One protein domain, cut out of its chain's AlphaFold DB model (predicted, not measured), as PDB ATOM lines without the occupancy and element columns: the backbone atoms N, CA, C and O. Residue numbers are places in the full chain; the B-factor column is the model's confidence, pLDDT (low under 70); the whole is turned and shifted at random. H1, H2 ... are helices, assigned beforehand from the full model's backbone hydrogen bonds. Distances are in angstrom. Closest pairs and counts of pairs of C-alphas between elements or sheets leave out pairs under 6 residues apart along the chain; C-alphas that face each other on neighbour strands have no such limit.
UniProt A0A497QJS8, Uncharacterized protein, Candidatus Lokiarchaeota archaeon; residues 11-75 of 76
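Overview. This is residues 11 to 75 of the 76 residues of an uncharacterized protein of Candidatus Lokiarchaeota archaeon (UniProt A0A497QJS8). One long, straight helix, H2, is the shaft of an extended model, with a loop and a short helix at each end. At one end, H1 and a small turn at residues 18 to 23 are set off to one side of the shaft; at the other, residues 53 to 71 reach out past H2 and fold back to bring the short H3 near its end. The printed part has 65 residues with three named helices, H1, H2 and H3 in chain order, and no named strand; the class is all helix, though under half of the residues, 32 of 65, are in named elements. The whole is extended, a rod spanning 55 by 24 by 16 A, with a radius of gyration of the C-alphas of 18.8 A.

Along the chain. H2, residues 31 to 52, is 32.1 A long, from C-alpha 31 at (146.230, 159.594, 162.051) to C-alpha 52 at (156.691, 182.317, 182.206). H1 is residues 11 to 16, 9.7 A long, with C-alpha 11 at (154.478, 154.193, 169.993). H3 is residues 72 to 75, 5.8 A long.

Arrangement. H2 and H3 are close but not clearly touching; their closest C-alphas, those of Lys 52 and Asp 74, are 7.7 A apart. H1 is apart from H2 and from H3. Residues 18 to 19 pair with residues 22 to 23, antiparallel. In H2 each O i to N i+4 pair is within hydrogen-bond range; in H1 0 of 2 are, beside 2 of 3 O i to N i+3 pairs, and H3 is too short for an O i to N i+4 pair.

Size, cuts and confidence. The two C-alphas farthest apart, those of Asp 21 and Ser 60, are 57.5 A apart. Residues 27 to 33, of which 31 to 33 belong to H2, and residues 39 to 48 of H2 stand free. Both links are long, with 14 residues from H1 to H2 and 19 from H2 to H3. The printed part has no cut; its mean pLDDT is 89.4, and no printed residue is under 70.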
ATOM      1  N   SER A  11     154.712 155.435 169.242       86.56
ATOM      2  CA  SER A  11     154.478 154.193 169.993       86.56
ATOM      3  C   SER A  11     154.041 154.447 171.436       86.56
ATOM      4  O   SER A  11     153.237 153.685 171.954       86.56
ATOM      5  N   LYS A  12     154.547 155.518 172.059       88.88
ATOM      6  CA  LYS A  12     154.234 155.897 173.440       88.88
ATOM      7  C   LYS A  12     152.952 156.696 173.548       88.88
ATOM      8  O   LYS A  12     152.130 156.396 174.400       88.88
ATOM      9  N   VAL A  13     152.714 157.626 172.630       87.69
ATOM     10  CA  VAL A  13     151.455 158.384 172.626       87.69
ATOM     11  C   VAL A  13     150.256 157.459 172.395       87.69
ATOM     12  O   VAL A  13     149.228 157.617 173.038       87.69
ATOM     13  N   LYS A  14     150.392 156.422 171.560       85.94
ATOM     14  CA  LYS A  14     149.342 155.407 171.363       85.94
ATOM     15  C   LYS A  14     148.917 154.676 172.641       85.94
ATOM     16  O   LYS A  14     147.793 154.183 172.683       85.94
ATOM     17  N   GLU A  15     149.792 154.580 173.643       89.38
ATOM     18  CA  GLU A  15     149.469 153.997 174.954       89.38
ATOM     19  C   GLU A  15     148.529 154.917 175.760       89.38
ATOM     20  O   GLU A  15     147.791 154.425 176.605       89.38
ATOM     21  N   LEU A  16     148.497 156.223 175.456       91.50
ATOM     22  CA  LEU A  16     147.678 157.230 176.147       91.50
ATOM     23  C   LEU A  16     146.244 157.344 175.608       91.50
ATOM     24  O   LEU A  16     145.401 157.962 176.250       91.50
ATOM     25  N   PHE A  17     145.939 156.761 174.445       91.19
ATOM     26  CA  PHE A  17     144.587 156.757 173.869       91.19
ATOM     27  C   PHE A  17     143.715 155.681 174.529       91.19
ATOM     28  O   PHE A  17     143.357 154.672 173.913       91.19
ATOM     29  N   VAL A  18     143.396 155.891 175.803       93.50
ATOM     30  CA  VAL A  18     142.571 155.004 176.627       93.50
ATOM     31  C   VAL A  18     141.528 155.807 177.403       93.50
ATOM     32  O   VAL A  18     141.808 156.904 177.879       93.50
ATOM     33  N   GLU A  19     140.325 155.258 177.533       92.62
ATOM     34  CA  GLU A  19     139.244 155.818 178.349       92.62
ATOM     35  C   GLU A  19     138.613 154.685 179.168       92.62
ATOM     36  O   GLU A  19     137.940 153.801 178.627       92.62
ATOM     37  N   GLY A  20     138.898 154.665 180.473       90.38
ATOM     38  CA  GLY A  20     138.634 153.497 181.317       90.38
ATOM     39  C   GLY A  20     139.334 152.255 180.758       90.38
ATOM     40  O   GLY A  20     140.525 152.290 180.455       90.38
ATOM     41  N   ASP A  21     138.575 151.181 180.542       91.88
ATOM     42  CA  ASP A  21     139.088 149.925 179.974       91.88
ATOM     43  C   ASP A  21     139.104 149.902 178.433       91.88
ATOM     44  O   ASP A  21     139.458 148.895 177.810       91.88
ATOM     45  N   LYS A  22     138.690 150.992 177.771       92.25
ATOM     46  CA  LYS A  22     138.572 151.043 176.310       92.25
ATOM     47  C   LYS A  22     139.808 151.667 175.681       92.25
ATOM     48  O   LYS A  22     140.179 152.797 175.982       92.25
ATOM     49  N   LYS A  23     140.392 150.962 174.710       92.44
ATOM     50  CA  LYS A  23     141.434 151.510 173.835       92.44
ATOM     51  C   LYS A  23     140.805 152.290 172.683       92.44
ATOM     52  O   LYS A  23     140.133 151.702 171.832       92.44
ATOM     53  N   ILE A  24     141.073 153.590 172.620       92.44
ATOM     54  CA  ILE A  24     140.627 154.457 171.531       92.44
ATOM     55  C   ILE A  24     141.526 154.212 170.315       92.44
ATOM     56  O   ILE A  24     142.757 154.234 170.393       92.44
ATOM     57  N   ARG A  25     140.904 153.929 169.168       90.38
ATOM     58  CA  ARG A  25     141.602 153.736 167.893       90.38
ATOM     59  C   ARG A  25     141.489 155.005 167.064       90.38
ATOM     60  O   ARG A  25     140.416 155.586 166.966       90.38
ATOM     61  N   ILE A  26     142.588 155.387 166.429       89.62
ATOM     62  CA  ILE A  26     142.620 156.502 165.482       89.62
ATOM     63  C   ILE A  26     142.394 155.920 164.085       89.62
ATOM     64  O   ILE A  26     143.040 154.930 163.724       89.62
ATOM     65  N   SER A  27     141.473 156.500 163.317       91.56
ATOM     66  CA  SER A  27     141.259 156.099 161.924       91.56
ATOM     67  C   SER A  27     142.507 156.383 161.083       91.56
ATOM     68  O   SER A  27     143.316 157.250 161.414       91.56
ATOM     69  N   GLY A  28     142.679 155.649 159.980       87.69
ATOM     70  CA  GLY A  28     143.827 155.851 159.089       87.69
ATOM     71  C   GLY A  28     143.909 157.284 158.553       87.69
ATOM     72  O   GLY A  28     144.990 157.859 158.531       87.69
ATOM     73  N   GLU A  29     142.759 157.868 158.215       90.88
ATOM     74  CA  GLU A  29     142.636 159.227 157.672       90.88
ATOM     75  C   GLU A  29     142.928 160.317 158.714       90.88
ATOM     76  O   GLU A  29     143.505 161.348 158.384       90.88
ATOM     77  N   ALA A  30     142.574 160.089 159.983       90.81
ATOM     78  CA  ALA A  30     142.798 161.061 161.055       90.81
ATOM     79  C   ALA A  30     144.193 160.957 161.687       90.81
ATOM     80  O   ALA A  30     144.590 161.840 162.445       90.81
ATOM     81  N   LYS A  31     144.941 159.883 161.409       89.75
ATOM     82  CA  LYS A  31     146.230 159.594 162.051       89.75
ATOM     83  C   LYS A  31     147.216 160.752 161.924       89.75
ATOM     84  O   LYS A  31     147.826 161.143 162.917       89.75
ATOM     85  N   ASP A  32     147.336 161.297 160.724       90.75
ATOM     86  CA  ASP A  32     148.289 162.361 160.425       90.75
ATOM     87  C   ASP A  32     147.895 163.674 161.114       90.75
ATOM     88  O   ASP A  32     148.740 164.330 161.718       90.75
ATOM     89  N   LEU A  33     146.597 163.993 161.135       92.94
ATOM     90  CA  LEU A  33     146.065 165.167 161.835       92.94
ATOM     91  C   LEU A  33     146.263 165.076 163.351       92.94
ATOM     92  O   LEU A  33     146.616 166.065 163.990       92.94
ATOM     93  N   VAL A  34     146.058 163.893 163.938       92.25
ATOM     94  CA  VAL A  34     146.279 163.673 165.376       92.25
ATOM     95  C   VAL A  34     147.750 163.864 165.731       92.25
ATOM     96  O   VAL A  34     148.074 164.501 166.730       92.25
ATOM     97  N   HIS A  35     148.646 163.326 164.911       90.81
ATOM     98  CA  HIS A  35     150.081 163.485 165.100       90.81
ATOM     99  C   HIS A  35     150.521 164.953 164.999       90.81
ATOM    100  O   HIS A  35     151.233 165.433 165.878       90.81
ATOM    101  N   GLU A  36     150.038 165.677 163.988       93.25
ATOM    102  CA  GLU A  36     150.317 167.105 163.822       93.25
ATOM    103  C   GLU A  36     149.784 167.937 164.992       93.25
ATOM    104  O   GLU A  36     150.473 168.828 165.491       93.25
ATOM    105  N   TYR A  37     148.566 167.646 165.452       93.75
ATOM    106  CA  TYR A  37     147.968 168.321 166.602       93.75
ATOM    107  C   TYR A  37     148.843 168.190 167.853       93.75
ATOM    108  O   TYR A  37     149.094 169.173 168.548       93.75
ATOM    109  N   LEU A  38     149.335 166.983 168.120       93.75
ATOM    110  CA  LEU A  38     150.170 166.712 169.283       93.75
ATOM    111  C   LEU A  38     151.537 167.397 169.193       93.75
ATOM    112  O   LEU A  38     151.983 167.966 170.185       93.75
ATOM    113  N   ASP A  39     152.177 167.407 168.022       93.62
ATOM    114  CA  ASP A  39     153.430 168.148 167.837       93.62
ATOM    115  C   ASP A  39     153.223 169.658 168.049       93.62
ATOM    116  O   ASP A  39     154.007 170.294 168.757       93.62
ATOM    117  N   LYS A  40     152.127 170.232 167.532       93.75
ATOM    118  CA  LYS A  40     151.771 171.640 167.792       93.75
ATOM    119  C   LYS A  40     151.530 171.915 169.275       93.75
ATOM    120  O   LYS A  40     151.920 172.973 169.764       93.75
ATOM    121  N   ALA A  41     150.908 170.982 169.993       94.31
ATOM    122  CA  ALA A  41     150.696 171.115 171.431       94.31
ATOM    123  C   ALA A  41     152.028 171.128 172.201       94.31
ATOM    124  O   ALA A  41     152.195 171.935 173.115       94.31
ATOM    125  N   VAL A  42     153.004 170.304 171.799       94.00
ATOM    126  CA  VAL A  42     154.360 170.324 172.375       94.00
ATOM    127  C   VAL A  42     155.053 171.665 172.110       94.00
ATOM    128  O   VAL A  42     155.624 172.250 173.030       94.00
ATOM    129  N   GLU A  43     154.968 172.195 170.886       94.38
ATOM    130  CA  GLU A  43     155.533 173.513 170.556       94.38
ATOM    131  C   GLU A  43     154.889 174.645 171.364       94.38
ATOM    132  O   GLU A  43     155.585 175.549 171.834       94.38
ATOM    133  N   ALA A  44     153.567 174.604 171.537       94.06
ATOM    134  CA  ALA A  44     152.839 175.582 172.333       94.06
ATOM    135  C   ALA A  44     153.262 175.525 173.808       94.06
ATOM    136  O   ALA A  44     153.606 176.557 174.380       94.06
ATOM    137  N   ALA A  45     153.341 174.325 174.392       93.19
ATOM    138  CA  ALA A  45     153.769 174.141 175.776       93.19
ATOM    139  C   ALA A  45     155.200 174.657 176.019       93.19
ATOM    140  O   ALA A  45     155.470 175.298 177.036       93.19
ATOM    141  N   ALA A  46     156.117 174.436 175.070       92.00
ATOM    142  CA  ALA A  46     157.474 174.970 175.157       92.00
ATOM    143  C   ALA A  46     157.496 176.510 175.133       92.00
ATOM    144  O   ALA A  46     158.240 177.124 175.900       92.00
ATOM    145  N   LYS A  47     156.665 177.145 174.295       91.94
ATOM    146  CA  LYS A  47     156.530 178.613 174.260       91.94
ATOM    147  C   LYS A  47     155.959 179.162 175.563       91.94
ATOM    148  O   LYS A  47     156.526 180.098 176.113       91.94
ATOM    149  N   GLU A  48     154.909 178.542 176.095       90.44
ATOM    150  CA  GLU A  48     154.328 178.949 177.379       90.44
ATOM    151  C   GLU A  48     155.343 178.876 178.524       90.44
ATOM    152  O   GLU A  48     155.378 179.763 179.377       90.44
ATOM    153  N   LEU A  49     156.193 177.844 178.538       89.38
ATOM    154  CA  LEU A  49     157.251 177.717 179.537       89.38
ATOM    155  C   LEU A  49     158.258 178.870 179.432       89.38
ATOM    156  O   LEU A  49     158.637 179.443 180.449       89.38
ATOM    157  N   ILE A  50     158.655 179.240 178.210       88.75
ATOM    158  CA  ILE A  50     159.566 180.366 177.956       88.75
ATOM    159  C   ILE A  50     158.935 181.695 178.382       88.75
ATOM    160  O   ILE A  50     159.620 182.545 178.952       88.75
ATOM    161  N   ASP A  51     157.642 181.888 178.133       86.62
ATOM    162  CA  ASP A  51     156.950 183.137 178.454       86.62
ATOM    163  C   ASP A  51     156.781 183.357 179.960       86.62
ATOM    164  O   ASP A  51     156.793 184.503 180.417       86.62
ATOM    165  N   LYS A  52     156.706 182.272 180.737       86.56
ATOM    166  CA  LYS A  52     156.691 182.317 182.206       86.56
ATOM    167  C   LYS A  52     158.054 182.647 182.820       86.56
ATOM    168  O   LYS A  52     158.104 183.032 183.987       86.56
ATOM    169  N   LEU A  53     159.152 182.534 182.064       88.31
ATOM    170  CA  LEU A  53     160.489 182.765 182.606       88.31
ATOM    171  C   LEU A  53     160.671 184.209 183.095       88.31
ATOM    172  O   LEU A  53     160.191 185.168 182.478       88.31
ATOM    173  N   PRO A  54     161.431 184.404 184.186       87.00
ATOM    174  CA  PRO A  54     161.557 185.708 184.804       87.00
ATOM    175  C   PRO A  54     162.272 186.693 183.872       87.00
ATOM    176  O   PRO A  54     163.387 186.449 183.404       87.00
ATOM    177  N   ARG A  55     161.655 187.859 183.660       90.62
ATOM    178  CA  ARG A  55     162.197 188.960 182.845       90.62
ATOM    179  C   ARG A  55     162.656 190.135 183.701       90.62
ATOM    180  O   ARG A  55     162.118 190.398 184.780       90.62
ATOM    181  N   LYS A  56     163.694 190.838 183.252       88.75
ATOM    182  CA  LYS A  56     164.238 192.020 183.934       88.75
ATOM    183  C   LYS A  56     163.147 193.095 184.007       88.75
ATOM    184  O   LYS A  56     162.566 193.467 182.990       88.75
ATOM    185  N   SER A  57     162.864 193.598 185.207       85.19
ATOM    186  CA  SER A  57     161.754 194.532 185.453       85.19
ATOM    187  C   SER A  57     162.162 196.010 185.435       85.19
ATOM    188  O   SER A  57     161.296 196.881 185.324       85.19
ATOM    189  N   LYS A  58     163.464 196.311 185.532       80.38
ATOM    190  CA  LYS A  58     164.033 197.668 185.610       80.38
ATOM    191  C   LYS A  58     165.384 197.737 184.882       80.38
ATOM    192  O   LYS A  58     166.029 196.708 184.692       80.38
ATOM    193  N   GLY A  59     165.809 198.950 184.527       86.06
ATOM    194  CA  GLY A  59     167.063 199.222 183.812       86.06
ATOM    195  C   GLY A  59     166.910 199.258 182.288       86.06
ATOM    196  O   GLY A  59     165.814 199.074 181.762       86.06
ATOM    197  N   SER A  60     168.021 199.492 181.586       83.88
ATOM    198  CA  SER A  60     168.101 199.571 180.117       83.88
ATOM    199  C   SER A  60     167.715 198.268 179.404       83.88
ATOM    200  O   SER A  60     167.257 198.311 178.270       83.88
ATOM    201  N   SER A  61     167.820 197.128 180.088       84.69
ATOM    202  CA  SER A  61     167.461 195.792 179.587       84.69
ATOM    203  C   SER A  61     166.067 195.312 180.030       84.69
ATOM    204  O   SER A  61     165.821 194.109 180.142       84.69
ATOM    205  N   LYS A  62     165.151 196.221 180.381       79.88
ATOM    206  CA  LYS A  62     163.795 195.855 180.826       79.88
ATOM    207  C   LYS A  62     163.063 195.063 179.731       79.88
ATOM    208  O   LYS A  62     162.985 195.507 178.594       79.88
ATOM    209  N   GLY A  63     162.489 193.915 180.097       81.56
ATOM    210  CA  GLY A  63     161.775 193.016 179.178       81.56
ATOM    211  C   GLY A  63     162.610 191.848 178.640       81.56
ATOM    212  O   GLY A  63     162.035 190.863 178.173       81.56
ATOM    213  N   GLU A  64     163.937 191.890 178.770       88.25
ATOM    214  CA  GLU A  64     164.795 190.742 178.459       88.25
ATOM    215  C   GLU A  64     164.661 189.633 179.511       88.25
ATOM    216  O   GLU A  64     164.375 189.898 180.684       88.25
ATOM    217  N   LEU A  65     164.931 188.390 179.108       89.00
ATOM    218  CA  LEU A  65     165.050 187.263 180.033       89.00
ATOM    219  C   LEU A  65     166.155 187.531 181.066       89.00
ATOM    220  O   LEU A  65     167.251 187.985 180.729       89.00
ATOM    221  N   LYS A  66     165.879 187.242 182.343       87.88
ATOM    222  CA  LYS A  66     166.901 187.308 183.403       87.88
ATOM    223  C   LYS A  66     167.925 186.181 183.273       87.88
ATOM    224  O   LYS A  66     169.072 186.378 183.656       87.88
ATOM    225  N   ARG A  67     167.506 185.018 182.763       86.75
ATOM    226  CA  ARG A  67     168.321 183.806 182.598       86.75
ATOM    227  C   ARG A  67     167.913 183.034 181.344       86.75
ATOM    228  O   ARG A  67     166.767 183.125 180.918       86.75
ATOM    229  N   ILE A  68     168.851 182.266 180.789       87.56
ATOM    230  CA  ILE A  68     168.643 181.373 179.627       87.56
ATOM    231  C   ILE A  68     168.500 179.895 180.029       87.56
ATOM    232  O   ILE A  68     168.520 179.008 179.182       87.56
ATOM    233  N   THR A  69     168.387 179.624 181.329       88.38
ATOM    234  CA  THR A  69     168.292 178.276 181.899       88.38
ATOM    235  C   THR A  69     167.001 178.163 182.697       88.38
ATOM    236  O   THR A  69     166.745 179.013 183.550       88.38
ATOM    237  N   ILE A  70     166.222 177.113 182.434       88.31
ATOM    238  CA  ILE A  70     165.034 176.753 183.217       88.31
ATOM    239  C   ILE A  70     165.504 176.096 184.520       88.31
ATOM    240  O   ILE A  70     166.348 175.197 184.494       88.31
ATOM    241  N   GLN A  71     164.978 176.552 185.653       90.06
ATOM    242  CA  GLN A  71     165.305 176.040 186.982       90.06
ATOM    243  C   GLN A  71     164.068 175.409 187.629       90.06
ATOM    244  O   GLN A  71     162.947 175.615 187.177       90.06
ATOM    245  N   LYS A  72     164.267 174.615 188.689       88.69
ATOM    246  CA  LYS A  72     163.153 173.947 189.391       88.69
ATOM    247  C   LYS A  72     162.128 174.946 189.932       88.69
ATOM    248  O   LYS A  72     160.940 174.719 189.786       88.69
ATOM    249  N   GLU A  73     162.621 176.073 190.432       86.88
ATOM    250  CA  GLU A  73     161.838 177.199 190.953       86.88
ATOM    251  C   GLU A  73     160.861 177.804 189.927       86.88
ATOM    252  O   GLU A  73     159.962 178.533 190.315       86.88
ATOM    253  N   ASP A  74     161.038 177.557 188.619       83.38
ATOM    254  CA  ASP A  74     160.100 178.027 187.586       83.38
ATOM    255  C   ASP A  74     158.798 177.192 187.542       83.38
ATOM    256  O   ASP A  74     157.878 177.527 186.793       83.38
ATOM    257  N   PHE A  75     158.729 176.095 188.306       83.44
ATOM    258  CA  PHE A  75     157.579 175.187 188.393       83.44
ATOM    259  C   PHE A  75     156.879 175.198 189.762       83.44
ATOM    260  O   PHE A  75     155.879 174.492 189.911       83.44
TER     261      PHE A  75